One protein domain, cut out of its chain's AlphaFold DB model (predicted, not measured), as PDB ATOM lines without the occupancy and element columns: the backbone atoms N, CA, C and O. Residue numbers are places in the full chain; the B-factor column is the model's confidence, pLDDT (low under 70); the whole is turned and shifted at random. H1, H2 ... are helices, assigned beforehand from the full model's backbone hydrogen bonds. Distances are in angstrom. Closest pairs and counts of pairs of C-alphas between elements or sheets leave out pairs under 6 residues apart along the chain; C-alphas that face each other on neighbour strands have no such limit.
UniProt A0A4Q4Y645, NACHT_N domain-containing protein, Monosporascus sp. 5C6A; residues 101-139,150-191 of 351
ATOM      1  N   SER A 101     211.485 250.728 190.336       81.50
ATOM      2  CA  SER A 101     211.533 252.068 190.923       81.50
ATOM      3  C   SER A 101     212.884 252.329 191.584       81.50
ATOM      4  O   SER A 101     213.557 251.403 192.048       81.50
ATOM      5  N   LEU A 102     213.299 253.590 191.622       87.19
ATOM      6  CA  LEU A 102     214.533 254.029 192.266       87.19
ATOM      7  C   LEU A 102     214.576 253.555 193.722       87.19
ATOM      8  O   LEU A 102     215.587 253.021 194.158       87.19
ATOM      9  N   TRP A 103     213.446 253.647 194.422       86.12
ATOM     10  CA  TRP A 103     213.258 253.128 195.779       86.12
ATOM     11  C   TRP A 103     213.408 251.605 195.874       86.12
ATOM     12  O   TRP A 103     214.012 251.107 196.818       86.12
ATOM     13  N   GLY A 104     212.913 250.862 194.877       87.31
ATOM     14  CA  GLY A 104     213.167 249.428 194.765       87.31
ATOM     15  C   GLY A 104     214.660 249.139 194.611       87.31
ATOM     16  O   GLY A 104     215.213 248.384 195.397       87.31
ATOM     17  N   ARG A 105     215.326 249.797 193.655       89.12
ATOM     18  CA  ARG A 105     216.767 249.637 193.397       89.12
ATOM     19  C   ARG A 105     217.644 250.044 194.584       89.12
ATOM     20  O   ARG A 105     218.629 249.370 194.845       89.12
ATOM     21  N   ALA A 106     217.283 251.102 195.309       90.12
ATOM     22  CA  ALA A 106     217.988 251.531 196.514       90.12
ATOM     23  C   ALA A 106     217.886 250.487 197.639       90.12
ATOM     24  O   ALA A 106     218.865 250.249 198.337       90.12
ATOM     25  N   TYR A 107     216.733 249.826 197.776       91.06
ATOM     26  CA  TYR A 107     216.572 248.711 198.709       91.06
ATOM     27  C   TYR A 107     217.447 247.511 198.330       91.06
ATOM     28  O   TYR A 107     218.117 246.954 199.188       91.06
ATOM     29  N   GLU A 108     217.454 247.126 197.050       91.62
ATOM     30  CA  GLU A 108     218.310 246.031 196.570       91.62
ATOM     31  C   GLU A 108     219.796 246.345 196.808       91.62
ATOM     32  O   GLU A 108     220.507 245.526 197.378       91.62
ATOM     33  N   ALA A 109     220.241 247.570 196.502       93.38
ATOM     34  CA  ALA A 109     221.611 248.005 196.771       93.38
ATOM     35  C   ALA A 109     221.969 247.966 198.270       93.38
ATOM     36  O   ALA A 109     223.049 247.504 198.622       93.38
ATOM     37  N   LEU A 110     221.062 248.387 199.162       94.12
ATOM     38  CA  LEU A 110     221.262 248.279 200.615       94.12
ATOM     39  C   LEU A 110     221.340 246.823 201.095       94.12
ATOM     40  O   LEU A 110     222.089 246.535 202.027       94.12
ATOM     41  N   ARG A 111     220.592 245.910 200.465       91.50
ATOM     42  CA  ARG A 111     220.628 244.470 200.757       91.50
ATOM     43  C   ARG A 111     221.933 243.819 200.302       91.50
ATOM     44  O   ARG A 111     222.456 242.974 201.024       91.50
ATOM     45  N   ASP A 112     222.473 244.250 199.167       94.31
ATOM     46  CA  ASP A 112     223.764 243.789 198.652       94.31
ATOM     47  C   ASP A 112     224.953 244.368 199.451       94.31
ATOM     48  O   ASP A 112     225.927 243.661 199.709       94.31
ATOM     49  N   GLU A 113     224.886 245.643 199.862       96.62
ATOM     50  CA  GLU A 113     225.975 246.349 200.562       96.62
ATOM     51  C   GLU A 113     226.000 246.065 202.079       96.62
ATOM     52  O   GLU A 113     227.075 245.899 202.659       96.62
ATOM     53  N   TYR A 114     224.830 245.951 202.726       96.00
ATOM     54  CA  TYR A 114     224.688 245.756 204.177       96.00
ATOM     55  C   TYR A 114     223.725 244.599 204.530       96.00
ATOM     56  O   TYR A 114     222.710 244.816 205.201       96.00
ATOM     57  N   PRO A 115     224.036 243.344 204.143       93.62
ATOM     58  CA  PRO A 115     223.119 242.211 204.296       93.62
ATOM     59  C   PRO A 115     222.719 241.929 205.752       93.62
ATOM     60  O   PRO A 115     221.558 241.638 206.013       93.62
ATOM     61  N   GLN A 116     223.638 242.071 206.716       93.44
ATOM     62  CA  GLN A 116     223.338 241.867 208.145       93.44
ATOM     63  C   GLN A 116     222.346 242.908 208.687       93.44
ATOM     64  O   GLN A 116     221.418 242.565 209.412       93.44
ATOM     65  N   LEU A 117     222.509 244.177 208.297       94.31
ATOM     66  CA  LEU A 117     221.617 245.261 208.712       94.31
ATOM     67  C   LEU A 117     220.221 245.103 208.096       94.31
ATOM     68  O   LEU A 117     219.220 245.394 208.748       94.31
ATOM     69  N   MET A 118     220.151 244.649 206.841       94.81
ATOM     70  CA  MET A 118     218.873 244.373 206.185       94.81
ATOM     71  C   MET A 118     218.180 243.138 206.755       94.81
ATOM     72  O   MET A 118     216.968 243.196 206.929       94.81
ATOM     73  N   ASP A 119     218.906 242.090 207.152       92.19
ATOM     74  CA  ASP A 119     218.305 240.950 207.853       92.19
ATOM     75  C   ASP A 119     217.743 241.347 209.230       92.19
ATOM     76  O   ASP A 119     216.600 241.022 209.550       92.19
ATOM     77  N   GLU A 120     218.466 242.151 210.020       92.62
ATOM     78  CA  GLU A 120     217.932 242.688 211.281       92.62
ATOM     79  C   GLU A 120     216.696 243.577 211.070       92.62
ATOM     80  O   GLU A 120     215.716 243.469 211.812       92.62
ATOM     81  N   TYR A 121     216.711 244.427 210.041       92.50
ATOM     82  CA  TYR A 121     215.580 245.279 209.679       92.50
ATOM     83  C   TYR A 121     214.360 244.471 209.204       92.50
ATOM     84  O   TYR A 121     213.240 244.705 209.662       92.50
ATOM     85  N   GLU A 122     214.554 243.491 208.321       93.25
ATOM     86  CA  GLU A 122     213.496 242.608 207.830       93.25
ATOM     87  C   GLU A 122     212.963 241.688 208.952       93.25
ATOM     88  O   GLU A 122     211.751 241.458 209.041       93.25
ATOM     89  N   ARG A 123     213.810 241.266 209.903       91.69
ATOM     90  CA  ARG A 123     213.397 240.594 211.148       91.69
ATOM     91  C   ARG A 123     212.516 241.486 212.026       91.69
ATOM     92  O   ARG A 123     211.500 241.010 212.533       91.69
ATOM     93  N   LEU A 124     212.833 242.776 212.176       91.44
ATOM     94  CA  LEU A 124     211.965 243.731 212.883       91.44
ATOM     95  C   LEU A 124     210.608 243.891 212.180       91.44
ATOM     96  O   LEU A 124     209.571 243.794 212.834       91.44
ATOM     97  N   LEU A 125     210.595 244.046 210.851       91.81
ATOM     98  CA  LEU A 125     209.354 244.083 210.063       91.81
ATOM     99  C   LEU A 125     208.532 242.789 210.197       91.81
ATOM    100  O   LEU A 125     207.303 242.836 210.222       91.81
ATOM    101  N   SER A 126     209.195 241.639 210.330       91.19
ATOM    102  CA  SER A 126     208.548 240.331 210.495       91.19
ATOM    103  C   SER A 126     207.772 240.207 211.813       91.19
ATOM    104  O   SER A 126     206.763 239.501 211.850       91.19
ATOM    105  N   LYS A 127     208.166 240.940 212.869       89.50
ATOM    106  CA  LYS A 127     207.404 241.020 214.134       89.50
ATOM    107  C   LYS A 127     206.073 241.769 213.969       89.50
ATOM    108  O   LYS A 127     205.112 241.486 214.680       89.50
ATOM    109  N   GLU A 128     206.007 242.686 213.007       88.25
ATOM    110  CA  GLU A 128     204.845 243.536 212.722       88.25
ATOM    111  C   GLU A 128     203.906 242.954 211.647       88.25
ATOM    112  O   GLU A 128     202.930 243.600 211.265       88.25
ATOM    113  N   LEU A 129     204.170 241.735 211.154       87.25
ATOM    114  CA  LEU A 129     203.282 241.048 210.214       87.25
ATOM    115  C   LEU A 129     201.959 240.637 210.900       87.25
ATOM    116  O   LEU A 129     201.999 240.129 212.027       87.25
ATOM    117  N   PRO A 130     200.794 240.733 210.218       76.75
ATOM    118  CA  PRO A 130     199.490 240.445 210.823       76.75
ATOM    119  C   PRO A 130     199.386 239.074 211.497       76.75
ATOM    120  O   PRO A 130     198.772 238.951 212.551       76.75
ATOM    121  N   GLU A 131     200.020 238.058 210.912       76.94
ATOM    122  CA  GLU A 131     200.038 236.684 211.424       76.94
ATOM    123  C   GLU A 131     200.751 236.568 212.778       76.94
ATOM    124  O   GLU A 131     200.267 235.874 213.668       76.94
ATOM    125  N   HIS A 132     201.873 237.276 212.955       70.00
ATOM    126  CA  HIS A 132     202.625 237.274 214.210       70.00
ATOM    127  C   HIS A 132     201.890 238.079 215.291       70.00
ATOM    128  O   HIS A 132     201.740 237.618 216.420       70.00
ATOM    129  N   VAL A 133     201.347 239.248 214.933       69.88
ATOM    130  CA  VAL A 133     200.579 240.087 215.867       69.88
ATOM    131  C   VAL A 133     199.282 239.394 216.316       69.88
ATOM    132  O   VAL A 133     198.915 239.490 217.484       69.88
ATOM    133  N   ALA A 134     198.600 238.659 215.428       68.00
ATOM    134  CA  ALA A 134     197.401 237.889 215.772       68.00
ATOM    135  C   ALA A 134     197.708 236.669 216.662       68.00
ATOM    136  O   ALA A 134     196.944 236.384 217.587       68.00
ATOM    137  N   ALA A 135     198.833 235.983 216.431       62.06
ATOM    138  CA  ALA A 135     199.315 234.932 217.327       62.06
ATOM    139  C   ALA A 135     199.617 235.504 218.724       62.06
ATOM    140  O   ALA A 135     199.028 235.067 219.708       62.06
ATOM    141  N   ALA A 136     200.416 236.573 218.809       61.25
ATOM    142  CA  ALA A 136     200.738 237.232 220.076       61.25
ATOM    143  C   ALA A 136     199.488 237.716 220.843       61.25
ATOM    144  O   ALA A 136     199.419 237.575 222.061       61.25
ATOM    145  N   ALA A 137     198.473 238.238 220.145       61.97
ATOM    146  CA  ALA A 137     197.231 238.716 220.758       61.97
ATOM    147  C   ALA A 137     196.277 237.601 221.239       61.97
ATOM    148  O   ALA A 137     195.348 237.888 221.991       61.97
ATOM    149  N   SER A 138     196.473 236.350 220.808       60.94
ATOM    150  CA  SER A 138     195.649 235.203 221.225       60.94
ATOM    151  C   SER A 138     196.309 234.339 222.308       60.94
ATOM    152  O   SER A 138     195.670 233.434 222.845       60.94
ATOM    153  N   GLN A 139     197.554 234.646 222.683       56.53
ATOM    154  CA  GLN A 139     198.394 233.821 223.555       56.53
ATOM    155  C   GLN A 139     198.570 234.416 224.969       56.53
ATOM    156  O   GLN A 139     199.654 234.394 225.542       56.53
ATOM    157  N   HIS A 150     214.769 234.793 218.401       57.59
ATOM    158  CA  HIS A 150     214.751 233.850 217.269       57.59
ATOM    159  C   HIS A 150     213.500 233.914 216.371       57.59
ATOM    160  O   HIS A 150     213.128 232.939 215.721       57.59
ATOM    161  N   ILE A 151     212.883 235.094 216.234       71.25
ATOM    162  CA  ILE A 151     211.955 235.338 215.116       71.25
ATOM    163  C   ILE A 151     212.767 235.374 213.813       71.25
ATOM    164  O   ILE A 151     213.584 236.272 213.620       71.25
ATOM    165  N   GLU A 152     212.541 234.402 212.930       83.06
ATOM    166  CA  GLU A 152     213.156 234.353 211.600       83.06
ATOM    167  C   GLU A 152     212.687 235.516 210.709       83.06
ATOM    168  O   GLU A 152     211.604 236.083 210.890       83.06
ATOM    169  N   ASN A 153     213.494 235.855 209.705       88.25
ATOM    170  CA  ASN A 153     213.117 236.805 208.669       88.25
ATOM    171  C   ASN A 153     212.048 236.188 207.741       88.25
ATOM    172  O   ASN A 153     212.279 235.181 207.074       88.25
ATOM    173  N   ARG A 154     210.857 236.798 207.713       88.62
ATOM    174  CA  ARG A 154     209.683 236.365 206.934       88.62
ATOM    175  C   ARG A 154     209.345 237.326 205.788       88.62
ATOM    176  O   ARG A 154     208.299 237.171 205.148       88.62
ATOM    177  N   ILE A 155     210.183 238.330 205.534       90.88
ATOM    178  CA  ILE A 155     210.014 239.249 204.407       90.88
ATOM    179  C   ILE A 155     210.436 238.529 203.124       90.88
ATOM    180  O   ILE A 155     211.473 237.879 203.050       90.88
ATOM    181  N   ASN A 156     209.585 238.586 202.101       89.12
ATOM    182  CA  ASN A 156     209.812 237.856 200.866       89.12
ATOM    183  C   ASN A 156     210.939 238.509 200.051       89.12
ATOM    184  O   ASN A 156     211.028 239.731 199.950       89.12
ATOM    185  N   THR A 157     211.781 237.699 199.414       87.56
ATOM    186  CA  THR A 157     212.840 238.189 198.525       87.56
ATOM    187  C   THR A 157     212.277 238.841 197.254       87.56
ATOM    188  O   THR A 157     212.898 239.773 196.734       87.56
ATOM    189  N   ASP A 158     211.113 238.379 196.778       88.94
ATOM    190  CA  ASP A 158     210.396 238.899 195.609       88.94
ATOM    191  C   ASP A 158     209.912 240.349 195.828       88.94
ATOM    192  O   ASP A 158     209.146 240.600 196.764       88.94
ATOM    193  N   PRO A 159     210.296 241.316 194.969       86.88
ATOM    194  CA  PRO A 159     209.985 242.728 195.181       86.88
ATOM    195  C   PRO A 159     208.494 243.076 195.260       86.88
ATOM    196  O   PRO A 159     208.150 244.040 195.943       86.88
ATOM    197  N   ASP A 160     207.615 242.349 194.567       87.25
ATOM    198  CA  ASP A 160     206.182 242.666 194.532       87.25
ATOM    199  C   ASP A 160     205.462 242.083 195.755       87.25
ATOM    200  O   ASP A 160     204.798 242.818 196.489       87.25
ATOM    201  N   THR A 161     205.725 240.818 196.087       90.38
ATOM    202  CA  THR A 161     205.253 240.188 197.333       90.38
ATOM    203  C   THR A 161     205.748 240.945 198.572       90.38
ATOM    204  O   THR A 161     204.991 241.166 199.520       90.38
ATOM    205  N   ARG A 162     207.005 241.413 198.550       91.25
ATOM    206  CA  ARG A 162     207.600 242.250 199.602       91.25
ATOM    207  C   ARG A 162     206.856 243.572 199.775       91.25
ATOM    208  O   ARG A 162     206.561 243.961 200.904       91.25
ATOM    209  N   ARG A 163     206.505 244.260 198.681       88.50
ATOM    210  CA  ARG A 163     205.705 245.502 198.732       88.50
ATOM    211  C   ARG A 163     204.341 245.268 199.373       88.50
ATOM    212  O   ARG A 163     203.939 246.070 200.212       88.50
ATOM    213  N   ASP A 164     203.675 244.163 199.045       90.69
ATOM    214  CA  ASP A 164     202.386 243.809 199.646       90.69
ATOM    215  C   ASP A 164     202.501 243.492 201.146       90.69
ATOM    216  O   ASP A 164     201.623 243.868 201.925       90.69
ATOM    217  N   GLN A 165     203.589 242.851 201.587       92.38
ATOM    218  CA  GLN A 165     203.876 242.662 203.014       92.38
ATOM    219  C   GLN A 165     204.106 244.000 203.728       92.38
ATOM    220  O   GLN A 165     203.444 244.271 204.730       92.38
ATOM    221  N   LEU A 166     204.977 244.866 203.197       91.06
ATOM    222  CA  LEU A 166     205.236 246.190 203.776       91.06
ATOM    223  C   LEU A 166     203.965 247.049 203.815       91.06
ATOM    224  O   LEU A 166     203.710 247.723 204.812       91.06
ATOM    225  N   LYS A 167     203.118 246.980 202.780       90.06
ATOM    226  CA  LYS A 167     201.814 247.650 202.770       90.06
ATOM    227  C   LYS A 167     200.912 247.161 203.908       90.06
ATOM    228  O   LYS A 167     200.349 247.993 204.613       90.06
ATOM    229  N   LYS A 168     200.813 245.845 204.136       92.06
ATOM    230  CA  LYS A 168     200.032 245.278 205.254       92.06
ATOM    231  C   LYS A 168     200.548 245.751 206.617       92.06
ATOM    232  O   LYS A 168     199.734 246.111 207.461       92.06
ATOM    233  N   ILE A 169     201.872 245.804 206.811       91.88
ATOM    234  CA  ILE A 169     202.494 246.343 208.037       91.88
ATOM    235  C   ILE A 169     202.077 247.806 208.253       91.88
ATOM    236  O   ILE A 169     201.657 248.171 209.350       91.88
ATOM    237  N   ILE A 170     202.159 248.639 207.208       89.81
ATOM    238  CA  ILE A 170     201.792 250.063 207.263       89.81
ATOM    239  C   ILE A 170     200.301 250.232 207.581       89.81
ATOM    240  O   ILE A 170     199.959 250.963 208.510       89.81
ATOM    241  N   ASP A 171     199.423 249.533 206.858       89.06
ATOM    242  CA  ASP A 171     197.972 249.614 207.051       89.06
ATOM    243  C   ASP A 171     197.582 249.165 208.482       89.06
ATOM    244  O   ASP A 171     196.787 249.827 209.152       89.06
ATOM    245  N   GLN A 172     198.208 248.103 209.011       88.25
ATOM    246  CA  GLN A 172     198.003 247.631 210.389       88.25
ATOM    247  C   GLN A 172     198.618 248.566 211.448       88.25
ATOM    248  O   GLN A 172     198.082 248.702 212.551       88.25
ATOM    249  N   GLY A 173     199.752 249.205 211.160       87.06
ATOM    250  CA  GLY A 173     200.350 250.230 212.019       87.06
ATOM    251  C   GLY A 173     199.441 251.453 212.150       87.06
ATOM    252  O   GLY A 173     199.163 251.903 213.263       87.06
ATOM    253  N   LEU A 174     198.902 251.928 211.024       85.06
ATOM    254  CA  LEU A 174     197.960 253.045 210.966       85.06
ATOM    255  C   LEU A 174     196.648 252.728 211.700       85.06
ATOM    256  O   LEU A 174     196.158 253.564 212.460       85.06
ATOM    257  N   GLN A 175     196.119 251.511 211.540       86.06
ATOM    258  CA  GLN A 175     194.932 251.052 212.263       86.06
ATOM    259  C   GLN A 175     195.168 250.991 213.783       86.06
ATOM    260  O   GLN A 175     194.377 251.524 214.556       86.06
ATOM    261  N   ARG A 176     196.299 250.436 214.240       84.56
ATOM    262  CA  ARG A 176     196.644 250.426 215.677       84.56
ATOM    263  C   ARG A 176     196.825 251.836 216.245       84.56
ATOM    264  O   ARG A 176     196.511 252.063 217.414       84.56
ATOM    265  N   ALA A 177     197.325 252.787 215.455       81.06
ATOM    266  CA  ALA A 177     197.437 254.186 215.867       81.06
ATOM    267  C   ALA A 177     196.059 254.865 215.989       81.06
ATOM    268  O   ALA A 177     195.794 255.537 216.989       81.06
ATOM    269  N   SER A 178     195.156 254.649 215.024       77.31
ATOM    270  CA  SER A 178     193.801 255.219 215.051       77.31
ATOM    271  C   SER A 178     192.954 254.648 216.198       77.31
ATOM    272  O   SER A 178     192.278 255.402 216.900       77.31
ATOM    273  N   GLU A 179     193.053 253.345 216.467       81.25
ATOM    274  CA  GLU A 179     192.411 252.675 217.604       81.25
ATOM    275  C   GLU A 179     192.925 253.188 218.952       81.25
ATOM    276  O   GLU A 179     192.122 253.531 219.822       81.25
ATOM    277  N   LYS A 180     194.252 253.306 219.126       75.88
ATOM    278  CA  LYS A 180     194.852 253.882 220.340       75.88
ATOM    279  C   LYS A 180     194.359 255.306 220.572       75.88
ATOM    280  O   LYS A 180     193.881 255.592 221.666       75.88
ATOM    281  N   LYS A 181     194.405 256.169 219.548       69.81
ATOM    282  CA  LYS A 181     193.870 257.538 219.620       69.81
ATOM    283  C   LYS A 181     192.410 257.535 220.079       69.81
ATOM    284  O   LYS A 181     192.070 258.211 221.042       69.81
ATOM    285  N   THR A 182     191.576 256.719 219.439       64.19
ATOM    286  CA  THR A 182     190.141 256.606 219.739       64.19
ATOM    287  C   THR A 182     189.907 256.149 221.184       64.19
ATOM    288  O   THR A 182     189.087 256.728 221.893       64.19
ATOM    289  N   ARG A 183     190.685 255.172 221.669       60.44
ATOM    290  CA  ARG A 183     190.648 254.705 223.061       60.44
ATOM    291  C   ARG A 183     191.061 255.795 224.056       60.44
ATOM    292  O   ARG A 183     190.389 255.939 225.073       60.44
ATOM    293  N   TYR A 184     192.108 256.573 223.769       57.59
ATOM    294  CA  TYR A 184     192.509 257.705 224.612       57.59
ATOM    295  C   TYR A 184     191.429 258.793 224.672       57.59
ATOM    296  O   TYR A 184     191.103 259.255 225.763       57.59
ATOM    297  N   THR A 185     190.822 259.162 223.539       65.62
ATOM    298  CA  THR A 185     189.753 260.177 223.501       65.62
ATOM    299  C   THR A 185     188.491 259.726 224.251       65.62
ATOM    300  O   THR A 185     187.866 260.535 224.933       65.62
ATOM    301  N   ILE A 186     188.118 258.443 224.160       63.78
ATOM    302  CA  ILE A 186     186.886 257.916 224.775       63.78
ATOM    303  C   ILE A 186     187.051 257.637 226.278       63.78
ATOM    304  O   ILE A 186     186.110 257.858 227.037       63.78
ATOM    305  N   PHE A 187     188.213 257.155 226.733       58.41
ATOM    306  CA  PHE A 187     188.370 256.645 228.104       58.41
ATOM    307  C   PHE A 187     188.878 257.676 229.133       58.41
ATOM    308  O   PHE A 187     189.219 257.289 230.250       58.41
ATOM    309  N   GLY A 188     188.935 258.975 228.804       56.84
ATOM    310  CA  GLY A 188     189.398 259.965 229.787       56.84
ATOM    311  C   GLY A 188     189.562 261.418 229.346       56.84
ATOM    312  O   GLY A 188     190.569 262.011 229.712       56.84
ATOM    313  N   TYR A 189     188.565 261.998 228.666       49.94
ATOM    314  CA  TYR A 189     188.448 263.432 228.333       49.94
ATOM    315  C   TYR A 189     189.536 264.020 227.409       49.94
ATOM    316  O   TYR A 189     190.735 263.914 227.642       49.94
ATOM    317  N   GLU A 190     189.100 264.770 226.392       53.50
ATOM    318  CA  GLU A 190     189.967 265.641 225.587       53.50
ATOM    319  C   GLU A 190     190.410 266.859 226.417       53.50
ATOM    320  O   GLU A 190     189.904 267.974 226.304       53.50
ATOM    321  N   SER A 191     191.344 266.619 227.332       50.00
ATOM    322  CA  SER A 191     191.979 267.638 228.156       50.00
ATOM    323  C   SER A 191     193.357 267.150 228.570       50.00
ATOM    324  O   SER A 191     193.489 266.038 229.078       50.00
TER     325      SER A 191
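AT A GLANCE: This is residues 101 to 139 and 150 to 191 of the 351 residues of the protein "NACHT_N domain-containing protein" of Monosporascus sp. 5C6A (UniProt A0A4Q4Y645). One long, straight helix, H4, makes the longest axis, and H1 and H2 make a loose triangle with its first part: H1 begins near the start of H4 and leads away from it, and H2 folds back toward it. H3 begins beside H4 where H2 ends and slants away, while the end of H4 and the tail after it, residues 174 to 191, stick out free. The printed part has 81 residues, with four named helices in the order H1, H2, H3, H4 and no named strand; the class is all helix. The whole is loose, with a radius of gyration of the C-alphas of 16.2 A, and elongated, spanning 50 by 32 by 21 A.

HOW THE PARTS SIT: H4, residues 159 to 186, and H3, residues 130 to 138, only just touch, with 3 pairs of C-alphas within 8 A. The closest are those of Pro 130 and Ile 169, 7.2 A apart, and H4 touches H3 with residues 168 to 172 alone. The two run the same way at a steep tilt of 41 degrees. H2, residues 115 to 127, is close to but not clearly touching H4; their closest C-alphas, those of Leu 125 and Ile 169, are 7.5 A apart. H2 and H4 run the same way at a steep tilt of 47 degrees. H1, residues 102 to 113, is also close to but not clearly touching H4, with the closest C-alphas, those of Gly 104 and Pro 159, 7.4 A apart. H1 and H4 are about perpendicular, at 76 degrees. H1 and H2 are close but not clearly touching, opposite ways at a steep tilt of 62 degrees, with the closest C-alphas, those of Arg 111 and Met 118, 5.7 A apart. H1 and H3 are apart. In H1, H2, H3 and H4 every O i to N i+4 pair is within hydrogen-bond range.

IN THESE COORDINATES: H4 is 40.5 A long, from C-alpha 159 at (209.985, 242.728, 195.181) to C-alpha 186 at (186.886, 257.916, 224.775). H1 begins with C-alpha 102 at (214.533, 254.029, 192.266) and is 16.1 A long. H2 is 18.6 A long and H3 12.3 A.

THE WHOLE: The two C-alphas farthest apart, those of Asp 112 and Tyr 189, are 50.1 A from each other. Residues 112 to 117, of which 115 to 117 belong to H2, stand free. The links H1 to H2 and H2 to H3 are tight. The link H3 to H4 is across the cut: residues 140 to 149 are not printed, and C-alphas 139 and 150 are 17.5 A apart. The mean pLDDT of the printed part is 81.8; residues 133 to 139, 150 and 181 to 191 are under 70.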